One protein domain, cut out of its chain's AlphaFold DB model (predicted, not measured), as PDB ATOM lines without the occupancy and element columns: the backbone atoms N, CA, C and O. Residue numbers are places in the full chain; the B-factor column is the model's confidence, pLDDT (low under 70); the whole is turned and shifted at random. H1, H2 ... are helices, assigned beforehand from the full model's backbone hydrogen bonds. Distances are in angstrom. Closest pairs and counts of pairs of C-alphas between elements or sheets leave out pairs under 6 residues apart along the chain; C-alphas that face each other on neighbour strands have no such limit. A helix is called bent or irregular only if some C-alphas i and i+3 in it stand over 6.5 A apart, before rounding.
ATOM      1  N   PRO A  74      11.323 -62.136  64.623       90.44
ATOM      2  CA  PRO A  74      10.766 -63.442  64.995       90.44
ATOM      3  C   PRO A  74      11.826 -64.489  65.368       90.44
ATOM      4  O   PRO A  74      11.663 -65.205  66.351       90.44
ATOM      5  N   LEU A  75      12.929 -64.556  64.613       89.88
ATOM      6  CA  LEU A  75      13.996 -65.542  64.825       89.88
ATOM      7  C   LEU A  75      14.784 -65.250  66.106       89.88
ATOM      8  O   LEU A  75      15.016 -66.145  66.913       89.88
ATOM      9  N   ILE A  76      15.158 -63.985  66.318       89.44
ATOM     10  CA  ILE A  76      15.855 -63.547  67.534       89.44
ATOM     11  C   ILE A  76      14.956 -63.745  68.758       89.44
ATOM     12  O   ILE A  76      15.426 -64.177  69.808       89.44
ATOM     13  N   PHE A  77      13.663 -63.448  68.626       92.44
ATOM     14  CA  PHE A  77      12.688 -63.634  69.694       92.44
ATOM     15  C   PHE A  77      12.549 -65.112  70.081       92.44
ATOM     16  O   PHE A  77      12.675 -65.436  71.261       92.44
ATOM     17  N   ALA A  78      12.386 -66.009  69.100       94.62
ATOM     18  CA  ALA A  78      12.340 -67.455  69.322       94.62
ATOM     19  C   ALA A  78      13.596 -67.971  70.038       94.62
ATOM     20  O   ALA A  78      13.498 -68.681  71.037       94.62
ATOM     21  N   GLU A  79      14.775 -67.562  69.564       94.94
ATOM     22  CA  GLU A  79      16.063 -67.937  70.151       94.94
ATOM     23  C   GLU A  79      16.185 -67.461  71.609       94.94
ATOM     24  O   GLU A  79      16.660 -68.198  72.471       94.94
ATOM     25  N   ILE A  80      15.740 -66.238  71.922       95.50
ATOM     26  CA  ILE A  80      15.753 -65.720  73.299       95.50
ATOM     27  C   ILE A  80      14.810 -66.526  74.194       95.50
ATOM     28  O   ILE A  80      15.200 -66.866  75.313       95.50
ATOM     29  N   LEU A  81      13.600 -66.845  73.726       96.56
ATOM     30  CA  LEU A  81      12.658 -67.673  74.483       96.56
ATOM     31  C   LEU A  81      13.242 -69.055  74.780       96.56
ATOM     32  O   LEU A  81      13.185 -69.516  75.919       96.56
ATOM     33  N   GLU A  82      13.870 -69.681  73.788       97.50
ATOM     34  CA  GLU A  82      14.504 -70.986  73.945       97.50
ATOM     35  C   GLU A  82      15.689 -70.934  74.922       97.50
ATOM     36  O   GLU A  82      15.817 -71.781  75.808       97.50
ATOM     37  N   ARG A  83      16.519 -69.886  74.853       97.12
ATOM     38  CA  ARG A  83      17.602 -69.657  75.825       97.12
ATOM     39  C   ARG A  83      17.089 -69.430  77.241       97.12
ATOM     40  O   ARG A  83      17.706 -69.923  78.184       97.12
ATOM     41  N   ILE A  84      15.984 -68.698  77.406       97.50
ATOM     42  CA  ILE A  84      15.327 -68.512  78.707       97.50
ATOM     43  C   ILE A  84      14.861 -69.863  79.241       97.50
ATOM     44  O   ILE A  84      15.223 -70.212  80.363       97.50
ATOM     45  N   ARG A  85      14.140 -70.643  78.430       97.38
ATOM     46  CA  ARG A  85      13.633 -71.970  78.802       97.38
ATOM     47  C   ARG A  85      14.763 -72.906  79.238       97.38
ATOM     48  O   ARG A  85      14.688 -73.507  80.308       97.38
ATOM     49  N   ASN A  86      15.834 -72.985  78.451       97.38
ATOM     50  CA  ASN A  86      16.976 -73.849  78.750       97.38
ATOM     51  C   ASN A  86      17.732 -73.393  80.006       97.38
ATOM     52  O   ASN A  86      18.057 -74.220  80.854       97.38
ATOM     53  N   ALA A  87      17.949 -72.085  80.181       96.94
ATOM     54  CA  ALA A  87      18.592 -71.556  81.383       96.94
ATOM     55  C   ALA A  87      17.719 -71.717  82.641       96.94
ATOM     56  O   ALA A  87      18.253 -71.917  83.730       96.94
ATOM     57  N   GLN A  88      16.389 -71.648  82.515       97.62
ATOM     58  CA  GLN A  88      15.463 -71.951  83.608       97.62
ATOM     59  C   GLN A  88      15.550 -73.415  84.025       97.62
ATOM     60  O   GLN A  88      15.660 -73.682  85.219       97.62
ATOM     61  N   LEU A  89      15.542 -74.339  83.060       97.44
ATOM     62  CA  LEU A  89      15.669 -75.769  83.331       97.44
ATOM     63  C   LEU A  89      17.009 -76.087  84.003       97.44
ATOM     64  O   LEU A  89      17.021 -76.699  85.063       97.44
ATOM     65  N   GLU A  90      18.120 -75.604  83.439       97.69
ATOM     66  CA  GLU A  90      19.461 -75.766  84.015       97.69
ATOM     67  C   GLU A  90      19.511 -75.242  85.456       97.69
ATOM     68  O   GLU A  90      19.960 -75.931  86.372       97.69
ATOM     69  N   ARG A  91      19.003 -74.025  85.675       97.12
ATOM     70  CA  ARG A  91      18.966 -73.414  87.001       97.12
ATOM     71  C   ARG A  91      18.107 -74.227  87.970       97.12
ATOM     72  O   ARG A  91      18.493 -74.349  89.126       97.12
ATOM     73  N   GLN A  92      16.953 -74.734  87.537       97.19
ATOM     74  CA  GLN A  92      16.074 -75.540  88.380       97.19
ATOM     75  C   GLN A  92      16.771 -76.832  88.810       97.19
ATOM     76  O   GLN A  92      16.825 -77.101  90.005       97.19
ATOM     77  N   THR A  93      17.406 -77.547  87.878       97.69
ATOM     78  CA  THR A  93      18.195 -78.750  88.184       97.69
ATOM     79  C   THR A  93      19.293 -78.459  89.208       97.69
ATOM     80  O   THR A  93      19.385 -79.144  90.222       97.69
ATOM     81  N   LEU A  94      20.075 -77.391  89.004       97.25
ATOM     82  CA  LEU A  94      21.124 -76.979  89.948       97.25
ATOM     83  C   LEU A  94      20.554 -76.615  91.327       97.25
ATOM     84  O   LEU A  94      21.181 -76.883  92.351       97.25
ATOM     85  N   MET A  95      19.369 -75.998  91.364       96.44
ATOM     86  CA  MET A  95      18.679 -75.655  92.605       96.44
ATOM     87  C   MET A  95      18.228 -76.906  93.359       96.44
ATOM     88  O   MET A  95      18.408 -76.987  94.572       96.44
ATOM     89  N   ASP A  96      17.662 -77.877  92.644       96.00
ATOM     90  CA  ASP A  96      17.177 -79.133  93.211       96.00
ATOM     91  C   ASP A  96      18.342 -79.963  93.763       96.00
ATOM     92  O   ASP A  96      18.274 -80.449  94.894       96.00
ATOM     93  N   GLU A  97      19.457 -80.041  93.032       95.56
ATOM     94  CA  GLU A  97      20.705 -80.644  93.514       95.56
ATOM     95  C   GLU A  97      21.211 -79.937  94.781       95.56
ATOM     96  O   GLU A  97      21.524 -80.582  95.785       95.56
ATOM     97  N   GLN A  98      21.224 -78.601  94.790       94.56
ATOM     98  CA  GLN A  98      21.626 -77.830  95.963       94.56
ATOM     99  C   GLN A  98      20.697 -78.076  97.165       94.56
ATOM    100  O   GLN A  98      21.175 -78.173  98.298       94.56
ATOM    101  N   MET A  99      19.386 -78.207  96.939       94.75
ATOM    102  CA  MET A  99      18.416 -78.555  97.981       94.75
ATOM    103  C   MET A  99      18.652 -79.964  98.533       94.75
ATOM    104  O   MET A  99      18.616 -80.145  99.750       94.75
ATOM    105  N   GLN A 100      18.955 -80.949  97.683       94.38
ATOM    106  CA  GLN A 100      19.287 -82.309  98.124       94.38
ATOM    107  C   GLN A 100      20.525 -82.318  99.035       94.38
ATOM    108  O   GLN A 100      20.513 -82.952 100.094       94.38
ATOM    109  N   LEU A 101      21.551 -81.526  98.705       93.06
ATOM    110  CA  LEU A 101      22.764 -81.393  99.522       93.06
ATOM    111  C   LEU A 101      22.535 -80.776 100.908       93.06
ATOM    112  O   LEU A 101      23.390 -80.905 101.790       93.06
ATOM    113  N   LEU A 102      21.396 -80.120 101.151       93.62
ATOM    114  CA  LEU A 102      21.042 -79.677 102.502       93.62
ATOM    115  C   LEU A 102      20.775 -80.873 103.429       93.62
ATOM    116  O   LEU A 102      21.096 -80.797 104.619       93.62
ATOM    117  N   THR A 103      20.249 -81.969 102.879       89.69
ATOM    118  CA  THR A 103      19.836 -83.167 103.627       89.69
ATOM    119  C   THR A 103      20.936 -84.218 103.771       89.69
ATOM    120  O   THR A 103      20.919 -84.980 104.736       89.69
ATOM    121  N   THR A 104      21.930 -84.228 102.880       87.88
ATOM    122  CA  THR A 104      23.025 -85.207 102.905       87.88
ATOM    123  C   THR A 104      24.201 -84.704 103.758       87.88
ATOM    124  O   THR A 104      24.836 -83.710 103.395       87.88
ATOM    125  N   PRO A 105      24.532 -85.345 104.895       74.31
ATOM    126  CA  PRO A 105      25.719 -84.990 105.672       74.31
ATOM    127  C   PRO A 105      27.015 -85.340 104.916       74.31
ATOM    128  O   PRO A 105      27.054 -86.302 104.156       74.31
ATOM    129  N   ASN A 106      28.088 -84.574 105.157       70.31
ATOM    130  CA  ASN A 106      29.445 -84.787 104.617       70.31
ATOM    131  C   ASN A 106      29.591 -84.696 103.085       70.31
ATOM    132  O   ASN A 106      30.283 -85.503 102.470       70.31
ATOM    133  N   THR A 107      28.971 -83.698 102.454       73.25
ATOM    134  CA  THR A 107      29.215 -83.421 101.031       73.25
ATOM    135  C   THR A 107      30.619 -82.864 100.792       73.25
ATOM    136  O   THR A 107      31.089 -82.018 101.550       73.25
ATOM    137  N   ASP A 108      31.237 -83.274  99.684       83.62
ATOM    138  CA  ASP A 108      32.441 -82.652  99.135       83.62
ATOM    139  C   ASP A 108      32.262 -81.124  98.977       83.62
ATOM    140  O   ASP A 108      31.353 -80.641  98.292       83.62
ATOM    141  N   SER A 109      33.147 -80.359  99.621       85.75
ATOM    142  CA  SER A 109      33.187 -78.892  99.559       85.75
ATOM    143  C   SER A 109      33.384 -78.376  98.126       85.75
ATOM    144  O   SER A 109      32.821 -77.342  97.742       85.75
ATOM    145  N   ASN A 110      34.120 -79.122  97.293       89.69
ATOM    146  CA  ASN A 110      34.340 -78.769  95.891       89.69
ATOM    147  C   ASN A 110      33.046 -78.861  95.082       89.69
ATOM    148  O   ASN A 110      32.767 -77.979  94.266       89.69
ATOM    149  N   LEU A 111      32.222 -79.879  95.341       91.62
ATOM    150  CA  LEU A 111      30.914 -80.020  94.707       91.62
ATOM    151  C   LEU A 111      29.990 -78.854  95.081       91.62
ATOM    152  O   LEU A 111      29.410 -78.230  94.196       91.62
ATOM    153  N   GLN A 112      29.904 -78.497  96.368       90.88
ATOM    154  CA  GLN A 112      29.091 -77.354  96.806       90.88
ATOM    155  C   GLN A 112      29.547 -76.042  96.159       90.88
ATOM    156  O   GLN A 112      28.725 -75.278  95.655       90.88
ATOM    157  N   THR A 113      30.857 -75.795  96.129       91.69
ATOM    158  CA  THR A 113      31.432 -74.589  95.513       91.69
ATOM    159  C   THR A 113      31.137 -74.527  94.013       91.69
ATOM    160  O   THR A 113      30.793 -73.463  93.486       91.69
ATOM    161  N   THR A 114      31.220 -75.673  93.332       95.00
ATOM    162  CA  THR A 114      30.919 -75.801  91.901       95.00
ATOM    163  C   THR A 114      29.443 -75.519  91.634       95.00
ATOM    164  O   THR A 114      29.137 -74.675  90.798       95.00
ATOM    165  N   LEU A 115      28.527 -76.121  92.400       95.00
ATOM    166  CA  LEU A 115      27.083 -75.902  92.260       95.00
ATOM    167  C   LEU A 115      26.679 -74.451  92.517       95.00
ATOM    168  O   LEU A 115      25.943 -73.873  91.722       95.00
ATOM    169  N   VAL A 116      27.200 -73.832  93.580       92.62
ATOM    170  CA  VAL A 116      26.945 -72.413  93.881       92.62
ATOM    171  C   VAL A 116      27.419 -71.521  92.731       92.62
ATOM    172  O   VAL A 116      26.719 -70.587  92.336       92.62
ATOM    173  N   THR A 117      28.593 -71.813  92.164       94.62
ATOM    174  CA  THR A 117      29.147 -71.046  91.041       94.62
ATOM    175  C   THR A 117      28.308 -71.226  89.776       94.62
ATOM    176  O   THR A 117      27.883 -70.229  89.190       94.62
ATOM    177  N   SER A 118      27.985 -72.468  89.407       96.81
ATOM    178  CA  SER A 118      27.152 -72.788  88.244       96.81
ATOM    179  C   SER A 118      25.754 -72.180  88.354       96.81
ATOM    180  O   SER A 118      25.262 -71.587  87.394       96.81
ATOM    181  N   LEU A 119      25.128 -72.240  89.533       96.12
ATOM    182  CA  LEU A 119      23.804 -71.664  89.776       96.12
ATOM    183  C   LEU A 119      23.814 -70.138  89.624       96.12
ATOM    184  O   LEU A 119      22.899 -69.559  89.025       96.12
ATOM    185  N   ARG A 120      24.859 -69.476  90.132       94.88
ATOM    186  CA  ARG A 120      25.054 -68.031  89.968       94.88
ATOM    187  C   ARG A 120      25.218 -67.661  88.496       94.88
ATOM    188  O   ARG A 120      24.596 -66.700  88.037       94.88
ATOM    189  N   ASP A 121      26.009 -68.422  87.750       95.06
ATOM    190  CA  ASP A 121      26.266 -68.162  86.334       95.06
ATOM    191  C   ASP A 121      25.026 -68.427  85.468       95.06
ATOM    192  O   ASP A 121      24.703 -67.618  84.592       95.06
ATOM    193  N   ALA A 122      24.278 -69.498  85.749       96.50
ATOM    194  CA  ALA A 122      22.983 -69.779  85.131       96.50
ATOM    195  C   ALA A 122      21.971 -68.659  85.419       96.50
ATOM    196  O   ALA A 122      21.344 -68.131  84.499       96.50
ATOM    197  N   THR A 123      21.876 -68.205  86.673       95.75
ATOM    198  CA  THR A 123      20.995 -67.092  87.065       95.75
ATOM    199  C   THR A 123      21.382 -65.790  86.360       95.75
ATOM    200  O   THR A 123      20.515 -65.072  85.859       95.75
ATOM    201  N   LYS A 124      22.681 -65.484  86.246       93.75
ATOM    202  CA  LYS A 124      23.175 -64.296  85.533       93.75
ATOM    203  C   LYS A 124      22.845 -64.344  84.039       93.75
ATOM    204  O   LYS A 124      22.400 -63.334  83.487       93.75
ATOM    205  N   ARG A 125      23.042 -65.497  83.384       95.50
ATOM    206  CA  ARG A 125      22.651 -65.711  81.977       95.50
ATOM    207  C   ARG A 125      21.149 -65.525  81.794       95.50
ATOM    208  O   ARG A 125      20.743 -64.745  80.938       95.50
ATOM    209  N   LEU A 126      20.345 -66.151  82.650       96.81
ATOM    210  CA  LEU A 126      18.890 -66.051  82.613       96.81
ATOM    211  C   LEU A 126      18.409 -64.600  82.756       96.81
ATOM    212  O   LEU A 126      17.643 -64.129  81.920       96.81
ATOM    213  N   ILE A 127      18.917 -63.848  83.740       95.12
ATOM    214  CA  ILE A 127      18.597 -62.418  83.904       95.12
ATOM    215  C   ILE A 127      19.000 -61.614  82.658       95.12
ATOM    216  O   ILE A 127      18.267 -60.719  82.235       95.12
ATOM    217  N   SER A 128      20.141 -61.925  82.036       94.69
ATOM    218  CA  SER A 128      20.557 -61.281  80.785       94.69
ATOM    219  C   SER A 128      19.566 -61.539  79.647       94.69
ATOM    220  O   SER A 128      19.183 -60.596  78.956       94.69
ATOM    221  N   TYR A 129      19.107 -62.781  79.471       96.06
ATOM    222  CA  TYR A 129      18.131 -63.123  78.433       96.06
ATOM    223  C   TYR A 129      16.756 -62.506  78.704       96.06
ATOM    224  O   TYR A 129      16.156 -61.957  77.788       96.06
ATOM    225  N   ILE A 130      16.303 -62.481  79.960       96.31
ATOM    226  CA  ILE A 130      15.076 -61.778  80.369       96.31
ATOM    227  C   ILE A 130      15.164 -60.288  80.016       96.31
ATOM    228  O   ILE A 130      14.232 -59.724  79.447       96.31
ATOM    229  N   ASN A 131      16.300 -59.645  80.298       92.75
ATOM    230  CA  ASN A 131      16.512 -58.243  79.939       92.75
ATOM    231  C   ASN A 131      16.541 -58.020  78.422       92.75
ATOM    232  O   ASN A 131      16.193 -56.934  77.968       92.75
ATOM    233  N   GLN A 132      16.969 -59.008  77.632       92.44
ATOM    234  CA  GLN A 132      16.891 -58.951  76.171       92.44
ATOM    235  C   GLN A 132      15.447 -59.112  75.688       92.44
ATOM    236  O   GLN A 132      15.012 -58.318  74.859       92.44
ATOM    237  N   LEU A 133      14.692 -60.060  76.253       94.81
ATOM    238  CA  LEU A 133      13.269 -60.253  75.967       94.81
ATOM    239  C   LEU A 133      12.466 -58.982  76.269       94.81
ATOM    240  O   LEU A 133      11.659 -58.549  75.457       94.81
ATOM    241  N   ALA A 134      12.752 -58.326  77.393       92.31
ATOM    242  CA  ALA A 134      12.075 -57.102  77.811       92.31
ATOM    243  C   ALA A 134      12.332 -55.888  76.898       92.31
ATOM    244  O   ALA A 134      11.633 -54.883  77.016       92.31
ATOM    245  N   LYS A 135      13.320 -55.952  75.991       90.75
ATOM    246  CA  LYS A 135      13.514 -54.919  74.958       90.75
ATOM    247  C   LYS A 135      12.468 -55.015  73.847       90.75
ATOM    248  O   LYS A 135      12.278 -54.040  73.125       90.75
ATOM    249  N   PHE A 136      11.787 -56.149  73.697       90.56
ATOM    250  CA  PHE A 136      10.663 -56.264  72.777       90.56
ATOM    251  C   PHE A 136       9.434 -55.596  73.401       90.56
ATOM    252  O   PHE A 136       8.951 -56.025  74.447       90.56
ATOM    253  N   TYR A 137       8.931 -54.534  72.762       86.56
ATOM    254  CA  TYR A 137       7.704 -53.857  73.204       86.56
ATOM    255  C   TYR A 137       6.462 -54.733  72.998       86.56
ATOM    256  O   TYR A 137       5.547 -54.708  73.813       86.56
ATOM    257  N   SER A 138       6.456 -55.520  71.922       91.38
ATOM    258  CA  SER A 138       5.421 -56.493  71.585       91.38
ATOM    259  C   SER A 138       6.065 -57.744  70.990       91.38
ATOM    260  O   SER A 138       7.184 -57.683  70.468       91.38
ATOM    261  N   ALA A 139       5.359 -58.871  71.039       93.31
ATOM    262  CA  ALA A 139       5.772 -60.061  70.308       93.31
ATOM    263  C   ALA A 139       5.798 -59.797  68.788       93.31
ATOM    264  O   ALA A 139       4.954 -59.048  68.277       93.31
ATOM    265  N   PRO A 140       6.753 -60.388  68.048       92.19
ATOM    266  CA  PRO A 140       6.695 -60.438  66.591       92.19
ATOM    267  C   PRO A 140       5.503 -61.272  66.097       92.19
ATOM    268  O   PRO A 140       5.011 -62.151  66.805       92.19
ATOM    269  N   SER A 141       5.077 -61.044  64.852       91.19
ATOM    270  CA  SER A 141       4.018 -61.836  64.214       91.19
ATOM    271  C   SER A 141       4.316 -63.337  64.286       91.19
ATOM    272  O   SER A 141       5.425 -63.767  63.965       91.19
ATOM    273  N   GLY A 142       3.314 -64.124  64.686       92.06
ATOM    274  CA  GLY A 142       3.431 -65.575  64.870       92.06
ATOM    275  C   GLY A 142       3.698 -66.025  66.311       92.06
ATOM    276  O   GLY A 142       3.690 -67.226  66.561       92.06
ATOM    277  N   PHE A 143       3.886 -65.098  67.257       93.75
ATOM    278  CA  PHE A 143       4.003 -65.403  68.685       93.75
ATOM    279  C   PHE A 143       2.819 -64.831  69.461       93.75
ATOM    280  O   PHE A 143       2.544 -63.636  69.381       93.75
ATOM    281  N   ASP A 144       2.164 -65.676  70.254       94.62
ATOM    282  CA  ASP A 144       1.094 -65.285  71.179       94.62
ATOM    283  C   ASP A 144       1.630 -65.221  72.615       94.62
ATOM    284  O   ASP A 144       1.291 -66.018  73.487       94.62
ATOM    285  N   ILE A 145       2.616 -64.348  72.824       94.00
ATOM    286  CA  ILE A 145       3.306 -64.201  74.107       94.00
ATOM    287  C   ILE A 145       3.532 -62.716  74.369       94.00
ATOM    288  O   ILE A 145       4.145 -62.028  73.557       94.00
ATOM    289  N   GLU A 146       3.105 -62.215  75.526       94.75
ATOM    290  CA  GLU A 146       3.435 -60.854  75.953       94.75
ATOM    291  C   GLU A 146       4.858 -60.826  76.560       94.75
ATOM    292  O   GLU A 146       5.063 -61.343  77.664       94.75
ATOM    293  N   PRO A 147       5.863 -60.200  75.904       93.69
ATOM    294  CA  PRO A 147       7.266 -60.325  76.317       93.69
ATOM    295  C   PRO A 147       7.514 -59.832  77.745       93.69
ATOM    296  O   PRO A 147       8.285 -60.426  78.503       93.69
ATOM    297  N   ARG A 148       6.839 -58.743  78.127       93.12
ATOM    298  CA  ARG A 148       6.977 -58.127  79.447       93.12
ATOM    299  C   ARG A 148       6.357 -58.985  80.547       93.12
ATOM    300  O   ARG A 148       6.950 -59.094  81.620       93.12
ATOM    301  N   LEU A 149       5.212 -59.608  80.273       94.38
ATOM    302  CA  LEU A 149       4.572 -60.555  81.181       94.38
ATOM    303  C   LEU A 149       5.463 -61.777  81.405       94.38
ATOM    304  O   LEU A 149       5.752 -62.114  82.551       94.38
ATOM    305  N   SER A 150       5.974 -62.382  80.330       95.19
ATOM    306  CA  SER A 150       6.875 -63.534  80.429       95.19
ATOM    307  C   SER A 150       8.165 -63.194  81.170       95.19
ATOM    308  O   SER A 150       8.587 -63.945  82.047       95.19
ATOM    309  N   ALA A 151       8.771 -62.040  80.885       95.88
ATOM    310  CA  ALA A 151       9.942 -61.558  81.611       95.88
ATOM    311  C   ALA A 151       9.660 -61.389  83.116       95.88
ATOM    312  O   ALA A 151      10.457 -61.843  83.942       95.88
ATOM    313  N   TYR A 152       8.512 -60.801  83.478       95.88
ATOM    314  CA  TYR A 152       8.092 -60.660  84.874       95.88
ATOM    315  C   TYR A 152       7.904 -62.018  85.555       95.88
ATOM    316  O   TYR A 152       8.454 -62.241  86.630       95.88
ATOM    317  N   GLN A 153       7.187 -62.950  84.919       96.00
ATOM    318  CA  GLN A 153       6.967 -64.303  85.439       96.00
ATOM    319  C   GLN A 153       8.283 -65.059  85.650       96.00
ATOM    320  O   GLN A 153       8.452 -65.739  86.662       96.00
ATOM    321  N   CYS A 154       9.248 -64.902  84.740       96.44
ATOM    322  CA  CYS A 154      10.568 -65.503  84.896       96.44
ATOM    323  C   CYS A 154      11.301 -64.943  86.124       96.44
ATOM    324  O   CYS A 154      11.812 -65.718  86.931       96.44
ATOM    325  N   LEU A 155      11.330 -63.615  86.298       96.50
ATOM    326  CA  LEU A 155      11.937 -62.985  87.479       96.50
ATOM    327  C   LEU A 155      11.235 -63.418  88.766       96.50
ATOM    328  O   LEU A 155      11.902 -63.755  89.741       96.50
ATOM    329  N   LEU A 156       9.905 -63.469  88.741       96.38
ATOM    330  CA  LEU A 156       9.082 -63.927  89.850       96.38
ATOM    331  C   LEU A 156       9.449 -65.365  90.250       96.38
ATOM    332  O   LEU A 156       9.714 -65.620  91.424       96.38
ATOM    333  N   GLY A 157       9.559 -66.286  89.288       96.12
ATOM    334  CA  GLY A 157       9.981 -67.671  89.534       96.12
ATOM    335  C   GLY A 157      11.394 -67.789  90.125       96.12
ATOM    336  O   GLY A 157      11.627 -68.579  91.045       96.12
ATOM    337  N   ILE A 158      12.339 -66.957  89.667       96.12
ATOM    338  CA  ILE A 158      13.686 -66.882  90.258       96.12
ATOM    339  C   ILE A 158      13.595 -66.430  91.723       96.12
ATOM    340  O   ILE A 158      14.189 -67.061  92.597       96.12
ATOM    341  N   THR A 159      12.833 -65.371  92.008       95.81
ATOM    342  CA  THR A 159      12.658 -64.851  93.371       95.81
ATOM    343  C   THR A 159      11.987 -65.875  94.293       95.81
ATOM    344  O   THR A 159      12.435 -66.056  95.428       95.81
ATOM    345  N   HIS A 160      10.962 -66.587  93.814       95.75
ATOM    346  CA  HIS A 160      10.300 -67.657  94.568       95.75
ATOM    347  C   HIS A 160      11.258 -68.795  94.916       95.75
ATOM    348  O   HIS A 160      11.399 -69.128  96.089       95.75
ATOM    349  N   SER A 161      11.979 -69.337  93.937       95.94
ATOM    350  CA  SER A 161      12.908 -70.447  94.191       95.94
ATOM    351  C   SER A 161      14.063 -70.057  95.126       95.94
ATOM    352  O   SER A 161      14.448 -70.847  95.986       95.94
ATOM    353  N   SER A 162      14.570 -68.818  95.053       95.38
ATOM    354  CA  SER A 162      15.528 -68.303  96.047       95.38
ATOM    355  C   SER A 162      14.932 -68.263  97.461       95.38
ATOM    356  O   SER A 162      15.608 -68.605  98.433       95.38
ATOM    357  N   GLN A 163      13.660 -67.887  97.593       95.31
ATOM    358  CA  GLN A 163      12.951 -67.897  98.872       95.31
ATOM    359  C   GLN A 163      12.730 -69.320  99.408       95.31
ATOM    360  O   GLN A 163      12.874 -69.560 100.608       95.31
ATOM    361  N   ASP A 164      12.407 -70.270  98.534       95.75
ATOM    362  CA  ASP A 164      12.214 -71.670  98.913       95.75
ATOM    363  C   ASP A 164      13.512 -72.305  99.407       95.75
ATOM    364  O   ASP A 164      13.508 -73.024 100.406       95.75
ATOM    365  N   PHE A 165      14.649 -71.941  98.817       96.12
ATOM    366  CA  PHE A 165      15.953 -72.385  99.300       96.12
ATOM    367  C   PHE A 165      16.340 -71.806 100.661       96.12
ATOM    368  O   PHE A 165      16.896 -72.521 101.498       96.12
ATOM    369  N   ILE A 166      15.983 -70.547 100.939       95.88
ATOM    370  CA  ILE A 166      16.129 -69.973 102.286       95.88
ATOM    371  C   ILE A 166      15.348 -70.811 103.301       95.88
ATOM    372  O   ILE A 166      15.903 -71.205 104.328       95.88
ATOM    373  N   ARG A 167      14.081 -71.125 103.006       95.56
ATOM    374  CA  ARG A 167      13.227 -71.934 103.889       95.56
ATOM    375  C   ARG A 167      13.784 -73.343 104.081       95.56
ATOM    376  O   ARG A 167      13.829 -73.825 105.212       95.56
ATOM    377  N   ALA A 168      14.240 -73.984 103.007       96.12
ATOM    378  CA  ALA A 168      14.854 -75.306 103.064       96.12
ATOM    379  C   ALA A 168      16.114 -75.298 103.946       96.12
ATOM    380  O   ALA A 168      16.269 -76.157 104.814       96.12
ATOM    381  N   THR A 169      16.964 -74.278 103.808       96.00
ATOM    382  CA  THR A 169      18.180 -74.123 104.623       96.00
ATOM    383  C   THR A 169      17.844 -73.860 106.096       96.00
ATOM    384  O   THR A 169      18.459 -74.444 106.989       96.00
ATOM    385  N   GLN A 170      16.838 -73.024 106.377       96.31
ATOM    386  CA  GLN A 170      16.349 -72.775 107.741       96.31
ATOM    387  C   GLN A 170      15.792 -74.040 108.399       96.31
ATOM    388  O   GLN A 170      16.061 -74.286 109.578       96.31
ATOM    389  N   ARG A 171      15.036 -74.844 107.642       96.38
ATOM    390  CA  ARG A 171      14.523 -76.140 108.093       96.38
ATOM    391  C   ARG A 171      15.676 -77.091 108.407       96.38
ATOM    392  O   ARG A 171      15.777 -77.534 109.543       96.38
ATOM    393  N   ALA A 172      16.619 -77.273 107.481       95.62
ATOM    394  CA  ALA A 172      17.802 -78.111 107.695       95.62
ATOM    395  C   ALA A 172      18.611 -77.698 108.941       95.62
ATOM    396  O   ALA A 172      19.092 -78.543 109.693       95.62
ATOM    397  N   LEU A 173      18.737 -76.394 109.210       96.06
ATOM    398  CA  LEU A 173      19.428 -75.878 110.397       96.06
ATOM    399  C   LEU A 173      18.648 -76.112 111.703       96.06
ATOM    400  O   LEU A 173      19.262 -76.267 112.768       96.06
ATOM    401  N   SER A 174      17.316 -76.108 111.631       96.19
ATOM    402  CA  SER A 174      16.420 -76.360 112.766       96.19
ATOM    403  C   SER A 174      16.364 -77.844 113.122       96.19
ATOM    404  O   SER A 174      16.433 -78.176 114.304       96.19
ATOM    405  N   ASP A 175      16.333 -78.710 112.111       96.00
ATOM    406  CA  ASP A 175      16.255 -80.165 112.265       96.00
ATOM    407  C   ASP A 175      17.584 -80.775 112.749       96.00
ATOM    408  O   ASP A 175      17.607 -81.858 113.330       96.00
ATOM    409  N   LEU A 176      18.711 -80.079 112.550       95.19
ATOM    410  CA  LEU A 176      20.038 -80.572 112.922       95.19
ATOM    411  C   LEU A 176      20.278 -80.528 114.452       95.19
ATOM    412  O   LEU A 176      20.357 -79.428 115.022       95.19
ATOM    413  N   PRO A 177      20.507 -81.679 115.129       95.69
ATOM    414  CA  PRO A 177      20.680 -81.734 116.583       95.69
ATOM    415  C   PRO A 177      21.833 -80.865 117.095       95.69
ATOM    416  O   PRO A 177      22.888 -80.761 116.461       95.69
ATOM    417  N   ARG A 178      21.665 -80.273 118.285       96.00
ATOM    418  CA  ARG A 178      22.664 -79.406 118.941       96.00
ATOM    419  C   ARG A 178      23.726 -80.209 119.705       96.00
ATOM    420  O   ARG A 178      23.931 -80.000 120.895       96.00
ATOM    421  N   ILE A 179      24.398 -81.122 119.009       96.50
ATOM    422  CA  ILE A 179      25.516 -81.915 119.542       96.50
ATOM    423  C   ILE A 179      26.861 -81.400 118.999       96.50
ATOM    424  O   ILE A 179      26.891 -80.862 117.888       96.50
ATOM    425  N   PRO A 180      27.983 -81.550 119.735       95.69
ATOM    426  CA  PRO A 180      29.285 -81.011 119.323       95.69
ATOM    427  C   PRO A 180      29.758 -81.464 117.934       95.69
ATOM    428  O   PRO A 180      30.329 -80.660 117.198       95.69
ATOM    429  N   SER A 181      29.460 -82.706 117.539       93.69
ATOM    430  CA  SER A 181      29.800 -83.251 116.215       93.69
ATOM    431  C   SER A 181      29.137 -82.500 115.052       93.69
ATOM    432  O   SER A 181      29.689 -82.461 113.958       93.69
ATOM    433  N   ASN A 182      28.006 -81.824 115.287       94.38
ATOM    434  CA  ASN A 182      27.289 -81.050 114.269       94.38
ATOM    435  C   ASN A 182      27.739 -79.584 114.183       94.38
ATOM    436  O   ASN A 182      27.190 -78.824 113.381       94.38
ATOM    437  N   LYS A 183      28.708 -79.145 115.000       94.81
ATOM    438  CA  LYS A 183      29.117 -77.732 115.070       94.81
ATOM    439  C   LYS A 183      29.570 -77.188 113.712       94.81
ATOM    440  O   LYS A 183      29.125 -76.107 113.332       94.81
ATOM    441  N   ALA A 184      30.401 -77.941 112.988       92.81
ATOM    442  CA  ALA A 184      30.880 -77.557 111.659       92.81
ATOM    443  C   ALA A 184      29.714 -77.417 110.668       92.81
ATOM    444  O   ALA A 184      29.481 -76.337 110.137       92.81
ATOM    445  N   ARG A 185      28.870 -78.450 110.550       92.94
ATOM    446  CA  ARG A 185      27.707 -78.430 109.651       92.94
ATOM    447  C   ARG A 185      26.724 -77.296 109.959       92.94
ATOM    448  O   ARG A 185      26.162 -76.706 109.042       92.94
ATOM    449  N   ARG A 186      26.502 -76.967 111.238       95.00
ATOM    450  CA  ARG A 186      25.670 -75.815 111.630       95.00
ATOM    451  C   ARG A 186      26.284 -74.492 111.180       95.00
ATOM    452  O   ARG A 186      25.535 -73.615 110.750       95.00
ATOM    453  N   ALA A 187      27.606 -74.339 111.285       94.50
ATOM    454  CA  ALA A 187      28.309 -73.160 110.785       94.50
ATOM    455  C   ALA A 187      28.172 -73.047 109.257       94.50
ATOM    456  O   ALA A 187      27.791 -71.984 108.769       94.50
ATOM    457  N   ASP A 188      28.344 -74.153 108.531       92.94
ATOM    458  CA  ASP A 188      28.201 -74.195 107.071       92.94
ATOM    459  C   ASP A 188      26.777 -73.848 106.622       92.94
ATOM    460  O   ASP A 188      26.583 -72.976 105.779       92.94
ATOM    461  N   LEU A 189      25.748 -74.461 107.226       94.44
ATOM    462  CA  LEU A 189      24.346 -74.140 106.929       94.44
ATOM    463  C   LEU A 189      24.006 -72.681 107.257       94.44
ATOM    464  O   LEU A 189      23.222 -72.059 106.543       94.44
ATOM    465  N   SER A 190      24.609 -72.117 108.307       96.06
ATOM    466  CA  SER A 190      24.439 -70.699 108.644       96.06
ATOM    467  C   SER A 190      25.072 -69.795 107.582       96.06
ATOM    468  O   SER A 190      24.445 -68.830 107.153       96.06
ATOM    469  N   ALA A 191      26.281 -70.120 107.115       94.44
ATOM    470  CA  ALA A 191      26.942 -69.387 106.036       94.44
ATOM    471  C   ALA A 191      26.150 -69.479 104.719       94.44
ATOM    472  O   ALA A 191      25.933 -68.465 104.052       94.44
ATOM    473  N   THR A 192      25.648 -70.671 104.382       94.06
ATOM    474  CA  THR A 192      24.768 -70.906 103.227       94.06
ATOM    475  C   THR A 192      23.482 -70.094 103.324       94.06
ATOM    476  O   THR A 192      23.087 -69.472 102.342       94.06
ATOM    477  N   LEU A 193      22.864 -70.019 104.506       95.38
ATOM    478  CA  LEU A 193      21.667 -69.210 104.731       95.38
ATOM    479  C   LEU A 193      21.930 -67.716 104.486       95.38
ATOM    480  O   LEU A 193      21.117 -67.045 103.851       95.38
ATOM    481  N   GLU A 194      23.059 -67.187 104.957       93.69
ATOM    482  CA  GLU A 194      23.421 -65.783 104.728       93.69
ATOM    483  C   GLU A 194      23.752 -65.488 103.256       93.69
ATOM    484  O   GLU A 194      23.399 -64.421 102.747       93.69
ATOM    485  N   ASN A 195      24.372 -66.431 102.540       92.75
ATOM    486  CA  ASN A 195      24.546 -66.335 101.087       92.75
ATOM    487  C   ASN A 195      23.186 -66.341 100.364       92.75
ATOM    488  O   ASN A 195      22.906 -65.431  99.586       92.75
ATOM    489  N   ALA A 196      22.303 -67.289 100.693       93.69
ATOM    490  CA  ALA A 196      20.974 -67.415 100.095       93.69
ATOM    491  C   ALA A 196      20.119 -66.153 100.285       93.69
ATOM    492  O   ALA A 196      19.420 -65.723  99.367       93.69
ATOM    493  N   LYS A 197      20.206 -65.511 101.458       92.62
ATOM    494  CA  LYS A 197      19.558 -64.216 101.714       92.62
ATOM    495  C   LYS A 197      20.080 -63.119 100.789       92.62
ATOM    496  O   LYS A 197      19.271 -62.362 100.258       92.62
ATOM    497  N   ARG A 198      21.396 -63.029 100.572       90.69
ATOM    498  CA  ARG A 198      21.985 -62.053  99.635       90.69
ATOM    499  C   ARG A 198      21.525 -62.302  98.196       90.69
ATOM    500  O   ARG A 198      21.167 -61.350  97.502       90.69
ATOM    501  N   ASP A 199      21.456 -63.558  97.771       91.31
ATOM    502  CA  ASP A 199      20.984 -63.912  96.427       91.31
ATOM    503  C   ASP A 199      19.490 -63.597  96.247       91.31
ATOM    504  O   ASP A 199      19.079 -63.015  95.237       91.31
ATOM    505  N   PHE A 200      18.669 -63.884  97.262       93.00
ATOM    506  CA  PHE A 200      17.265 -63.471  97.296       93.00
ATOM    507  C   PHE A 200      17.112 -61.949  97.211       93.00
ATOM    508  O   PHE A 200      16.289 -61.462  96.442       93.00
ATOM    509  N   GLN A 201      17.924 -61.175  97.936       89.88
ATOM    510  CA  GLN A 201      17.904 -59.711  97.847       89.88
ATOM    511  C   GLN A 201      18.185 -59.227  96.423       89.88
ATOM    512  O   GLN A 201      17.458 -58.381  95.906       89.88
ATOM    513  N   CYS A 202      19.203 -59.790  95.766       89.25
ATOM    514  CA  CYS A 202      19.556 -59.428  94.395       89.25
ATOM    515  C   CYS A 202      18.409 -59.717  93.417       89.25
ATOM    516  O   CYS A 202      18.063 -58.868  92.594       89.25
ATOM    517  N   THR A 203      17.793 -60.896  93.518       92.56
ATOM    518  CA  THR A 203      16.697 -61.307  92.625       92.56
ATOM    519  C   THR A 203      15.406 -60.536  92.909       92.56
ATOM    520  O   THR A 203      14.733 -60.111  91.974       92.56
ATOM    521  N   TYR A 204      15.099 -60.257  94.177       92.44
ATOM    522  CA  TYR A 204      13.983 -59.400  94.576       92.44
ATOM    523  C   TYR A 204      14.148 -57.963  94.063       92.44
ATOM    524  O   TYR A 204      13.201 -57.378  93.536       92.44
ATOM    525  N   PHE A 205      15.355 -57.392  94.152       89.38
ATOM    526  CA  PHE A 205      15.624 -56.065  93.596       89.38
ATOM    527  C   PHE A 205      15.512 -56.048  92.076       89.38
ATOM    528  O   PHE A 205      14.975 -55.083  91.544       89.38
ATOM    529  N   ALA A 206      15.946 -57.105  91.384       90.25
ATOM    530  CA  ALA A 206      15.740 -57.230  89.944       90.25
ATOM    531  C   ALA A 206      14.242 -57.250  89.581       90.25
ATOM    532  O   ALA A 206      13.838 -56.543  88.659       90.25
ATOM    533  N   LEU A 207      13.416 -57.984  90.338       94.25
ATOM    534  CA  LEU A 207      11.960 -58.010  90.165       94.25
ATOM    535  C   LEU A 207      11.325 -56.629  90.409       94.25
ATOM    536  O   LEU A 207      10.514 -56.171  89.610       94.25
ATOM    537  N   CYS A 208      11.722 -55.935  91.478       90.81
ATOM    538  CA  CYS A 208      11.223 -54.589  91.784       90.81
ATOM    539  C   CYS A 208      11.673 -53.536  90.759       90.81
ATOM    540  O   CYS A 208      10.881 -52.679  90.373       90.81
ATOM    541  N   ASP A 209      12.927 -53.598  90.301       89.94
ATOM    542  CA  ASP A 209      13.465 -52.704  89.268       89.94
ATOM    543  C   ASP A 209      12.797 -52.912  87.906       89.94
ATOM    544  O   ASP A 209      12.755 -51.978  87.102       89.94
ATOM    545  N   PHE A 210      12.283 -54.115  87.637       92.31
ATOM    546  CA  PHE A 210      11.526 -54.405  86.423       92.31
ATOM    547  C   PHE A 210      10.183 -53.658  86.385       92.31
ATOM    548  O   PHE A 210       9.740 -53.205  85.325       92.31
ATOM    549  N   GLY A 211       9.556 -53.481  87.551       92.56
ATOM    550  CA  GLY A 211       8.373 -52.649  87.740       92.56
ATOM    551  C   GLY A 211       7.241 -53.344  88.491       92.56
ATOM    552  O   GLY A 211       7.401 -54.405  89.092       92.56
ATOM    553  N   SER A 212       6.076 -52.701  88.465       91.31
ATOM    554  CA  SER A 212       4.837 -53.246  89.021       91.31
ATOM    555  C   SER A 212       4.417 -54.521  88.278       91.31
ATOM    556  O   SER A 212       4.713 -54.634  87.084       91.31
ATOM    557  N   PRO A 213       3.725 -55.460  88.950       92.06
ATOM    558  CA  PRO A 213       3.178 -56.635  88.284       92.06
ATOM    559  C   PRO A 213       2.296 -56.219  87.093       92.06
ATOM    560  O   PRO A 213       1.534 -55.252  87.210       92.06
ATOM    561  N   VAL A 224       9.195 -65.205 103.419       73.00
ATOM    562  CA  VAL A 224      10.252 -65.153 104.424       73.00
ATOM    563  C   VAL A 224      10.115 -63.768 105.017       73.00
ATOM    564  O   VAL A 224      10.738 -62.831 104.527       73.00
ATOM    565  N   THR A 225       9.196 -63.634 105.978       56.50
ATOM    566  CA  THR A 225       8.890 -62.382 106.655       56.50
ATOM    567  C   THR A 225      10.184 -61.954 107.317       56.50
ATOM    568  O   THR A 225      10.593 -62.558 108.316       56.50
ATOM    569  N   PRO A 226      10.886 -60.969 106.751       56.47
ATOM    570  CA  PRO A 226      12.055 -60.450 107.410       56.47
ATOM    571  C   PRO A 226      11.531 -59.887 108.740       56.47
ATOM    572  O   PRO A 226      10.405 -59.366 108.781       56.47
ATOM    573  N   ARG A 227      12.280 -59.988 109.846       68.88
ATOM    574  CA  ARG A 227      11.898 -59.230 111.052       68.88
ATOM    575  C   ARG A 227      11.659 -57.778 110.627       68.88
ATOM    576  O   ARG A 227      12.227 -57.342 109.629       68.88
ATOM    577  N   LEU A 228      10.850 -57.003 111.350       73.69
ATOM    578  CA  LEU A 228      10.589 -55.606 110.961       73.69
ATOM    579  C   LEU A 228      11.893 -54.851 110.616       73.69
ATOM    580  O   LEU A 228      11.956 -54.155 109.607       73.69
ATOM    581  N   ALA A 229      12.957 -55.107 111.385       73.69
ATOM    582  CA  ALA A 229      14.313 -54.639 111.117       73.69
ATOM    583  C   ALA A 229      14.868 -55.072 109.746       73.69
ATOM    584  O   ALA A 229      15.374 -54.237 109.004       73.69
ATOM    585  N   ASP A 230      14.738 -56.344 109.378       69.94
ATOM    586  CA  ASP A 230      15.196 -56.877 108.095       69.94
ATOM    587  C   ASP A 230      14.370 -56.322 106.919       69.94
ATOM    588  O   ASP A 230      14.905 -56.128 105.830       69.94
ATOM    589  N   ARG A 231      13.075 -56.022 107.116       73.56
ATOM    590  CA  ARG A 231      12.230 -55.399 106.081       73.56
ATOM    591  C   ARG A 231      12.640 -53.949 105.863       73.56
ATOM    592  O   ARG A 231      12.811 -53.534 104.722       73.56
ATOM    593  N   ILE A 232      12.830 -53.201 106.949       79.00
ATOM    594  CA  ILE A 232      13.356 -51.834 106.901       79.00
ATOM    595  C   ILE A 232      14.736 -51.838 106.239       79.00
ATOM    596  O   ILE A 232      14.992 -51.016 105.362       79.00
ATOM    597  N   ALA A 233      15.601 -52.793 106.593       79.50
ATOM    598  CA  ALA A 233      16.909 -52.955 105.975       79.50
ATOM    599  C   ALA A 233      16.791 -53.268 104.477       79.50
ATOM    600  O   ALA A 233      17.485 -52.646 103.680       79.50
ATOM    601  N   LEU A 234      15.887 -54.166 104.073       80.38
ATOM    602  CA  LEU A 234      15.651 -54.506 102.670       80.38
ATOM    603  C   LEU A 234      15.140 -53.302 101.869       80.38
ATOM    604  O   LEU A 234      15.646 -53.032 100.782       80.38
ATOM    605  N   GLU A 235      14.177 -52.552 102.404       82.88
ATOM    606  CA  GLU A 235      13.659 -51.332 101.778       82.88
ATOM    607  C   GLU A 235      14.731 -50.230 101.712       82.88
ATOM    608  O   GLU A 235      14.862 -49.558 100.686       82.88
ATOM    609  N   ALA A 236      15.542 -50.062 102.760       85.69
ATOM    610  CA  ALA A 236      16.661 -49.122 102.778       85.69
ATOM    611  C   ALA A 236      17.747 -49.506 101.758       85.69
ATOM    612  O   ALA A 236      18.224 -48.649 101.010       85.69
ATOM    613  N   LEU A 237      18.094 -50.795 101.674       85.19
ATOM    614  CA  LEU A 237      19.014 -51.340 100.676       85.19
ATOM    615  C   LEU A 237      18.472 -51.140  99.259       85.19
ATOM    616  O   LEU A 237      19.219 -50.701  98.388       85.19
ATOM    617  N   TYR A 238      17.176 -51.374  99.040       86.25
ATOM    618  CA  TYR A 238      16.536 -51.134  97.749       86.25
ATOM    619  C   TYR A 238      16.588 -49.655  97.351       86.25
ATOM    620  O   TYR A 238      17.000 -49.319  96.241       86.25
ATOM    621  N   ARG A 239      16.236 -48.741  98.268       87.44
ATOM    622  CA  ARG A 239      16.329 -47.290  98.030       87.44
ATOM    623  C   ARG A 239      17.760 -46.873  97.696       87.44
ATOM    624  O   ARG A 239      17.964 -46.143  96.727       87.44
ATOM    625  N   ARG A 240      18.751 -47.376  98.441       88.44
ATOM    626  CA  ARG A 240      20.178 -47.147  98.164       88.44
ATOM    627  C   ARG A 240      20.571 -47.661  96.778       88.44
ATOM    628  O   ARG A 240      21.203 -46.924  96.026       88.44
ATOM    629  N   HIS A 241      20.184 -48.886  96.428       84.94
ATOM    630  CA  HIS A 241      20.447 -49.482  95.116       84.94
ATOM    631  C   HIS A 241      19.851 -48.632  93.983       84.94
ATOM    632  O   HIS A 241      20.544 -48.289  93.023       84.94
ATOM    633  N   ARG A 242      18.592 -48.207  94.130       87.06
ATOM    634  CA  ARG A 242      17.905 -47.346  93.159       87.06
ATOM    635  C   ARG A 242      18.622 -46.006  92.974       87.06
ATOM    636  O   ARG A 242      18.835 -45.590  91.838       87.06
ATOM    637  N   LEU A 243      19.050 -45.361  94.062       88.88
ATOM    638  CA  LEU A 243      19.833 -44.119  94.006       88.88
ATOM    639  C   LEU A 243      21.178 -44.322  93.294       88.88
ATOM    640  O   LEU A 243      21.525 -43.538  92.417       88.88
ATOM    641  N   GLN A 244      21.904 -45.403  93.594       88.56
ATOM    642  CA  GLN A 244      23.167 -45.724  92.913       88.56
ATOM    643  C   GLN A 244      22.983 -45.916  91.403       88.56
ATOM    644  O   GLN A 244      23.838 -45.501  90.621       88.56
ATOM    645  N   ARG A 245      21.873 -46.528  90.972       83.50
ATOM    646  CA  ARG A 245      21.558 -46.672  89.544       83.50
ATOM    647  C   ARG A 245      21.223 -45.345  88.875       83.50
ATOM    648  O   ARG A 245      21.589 -45.176  87.718       83.50
ATOM    649  N   LEU A 246      20.535 -44.437  89.570       85.88
ATOM    650  CA  LEU A 246      20.237 -43.101  89.049       85.88
ATOM    651  C   LEU A 246      21.519 -42.287  88.855       85.88
ATOM    652  O   LEU A 246      21.709 -41.720  87.788       85.88
ATOM    653  N   VAL A 247      22.433 -42.316  89.830       91.06
ATOM    654  CA  VAL A 247      23.723 -41.612  89.732       91.06
ATOM    655  C   VAL A 247      24.571 -42.140  88.572       91.06
ATOM    656  O   VAL A 247      25.154 -41.350  87.853       91.06
ATOM    657  N   LYS A 248      24.600 -43.458  88.326       87.25
ATOM    658  CA  LYS A 248      25.367 -44.055  87.212       87.25
ATOM    659  C   LYS A 248      24.821 -43.751  85.809       87.25
ATOM    660  O   LYS A 248      25.446 -44.150  84.831       87.25
ATOM    661  N   ARG A 249      23.622 -43.174  85.696       76.31
ATOM    662  CA  ARG A 249      22.998 -42.825  84.408       76.31
ATOM    663  C   ARG A 249      23.269 -41.377  83.987       76.31
ATOM    664  O   ARG A 249      22.884 -41.023  82.876       76.31
TER     665      ARG A 249
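What this domain is: This is residues 74 to 213 and 224 to 249 of the 250 residues of an uncharacterized protein of Panaeolus cyanescens (UniProt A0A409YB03). Four long helices run nearly side by side: H1, H2 and H3 form an up-and-down bundle, each against the one before, and H4 packs on H3. H5 crosses H4 slantwise, its two ends free. The printed part has 166 residues with five named helices, H1 to H5 in chain order, which hold 135 of them; the class is all helix, and the whole is only just compact, close to loose, with a radius of gyration of the C-alphas of 18.3 A and spans of 63 by 33 by 25 A.

How they stand to each other: Start at H4, residues 180 to 210, irregular: C-alphas 181 and 184 are 7.4 A apart. It touches the hub H3, residues 147 to 175, at a shallow tilt of 17 degrees, opposite ways; the closest C-alphas, of Ser 162 and Phe 200, are 5.3 A apart. H2, residues 109 to 133, touches H3 with residues 123 to 133 alone, closest at the C-alphas of Ile 130 and Ala 151, 5.3 A. H1, residues 74 to 103, touches H2, closest at the C-alphas of Ala 87 and Leu 126, 5.6 A. H5, residues 228 to 247, only just touches H4, with 3 pairs of C-alphas within 8 A, closest Phe 205 and Tyr 238, 6.5 A. Every O i to N i+4 pair is within hydrogen-bond range in H2, H3 and H5; H1 has 25 of 26, H4 25 of 27.

Where its parts are: Find C-alpha 180 at (29.285, -81.011, 119.323); H4 runs 45.9 A from there. H1 begins at (10.766, -63.442, 64.995) and H5 ends at (23.723, -41.612, 89.732).

The domain as a whole: Residues 214 to 223 are not printed, a 19.6 A gap between C-alphas 213 and 224. The link from H2 to H3 is long; pLDDT is under 70 at residues 225 to 227 and 230.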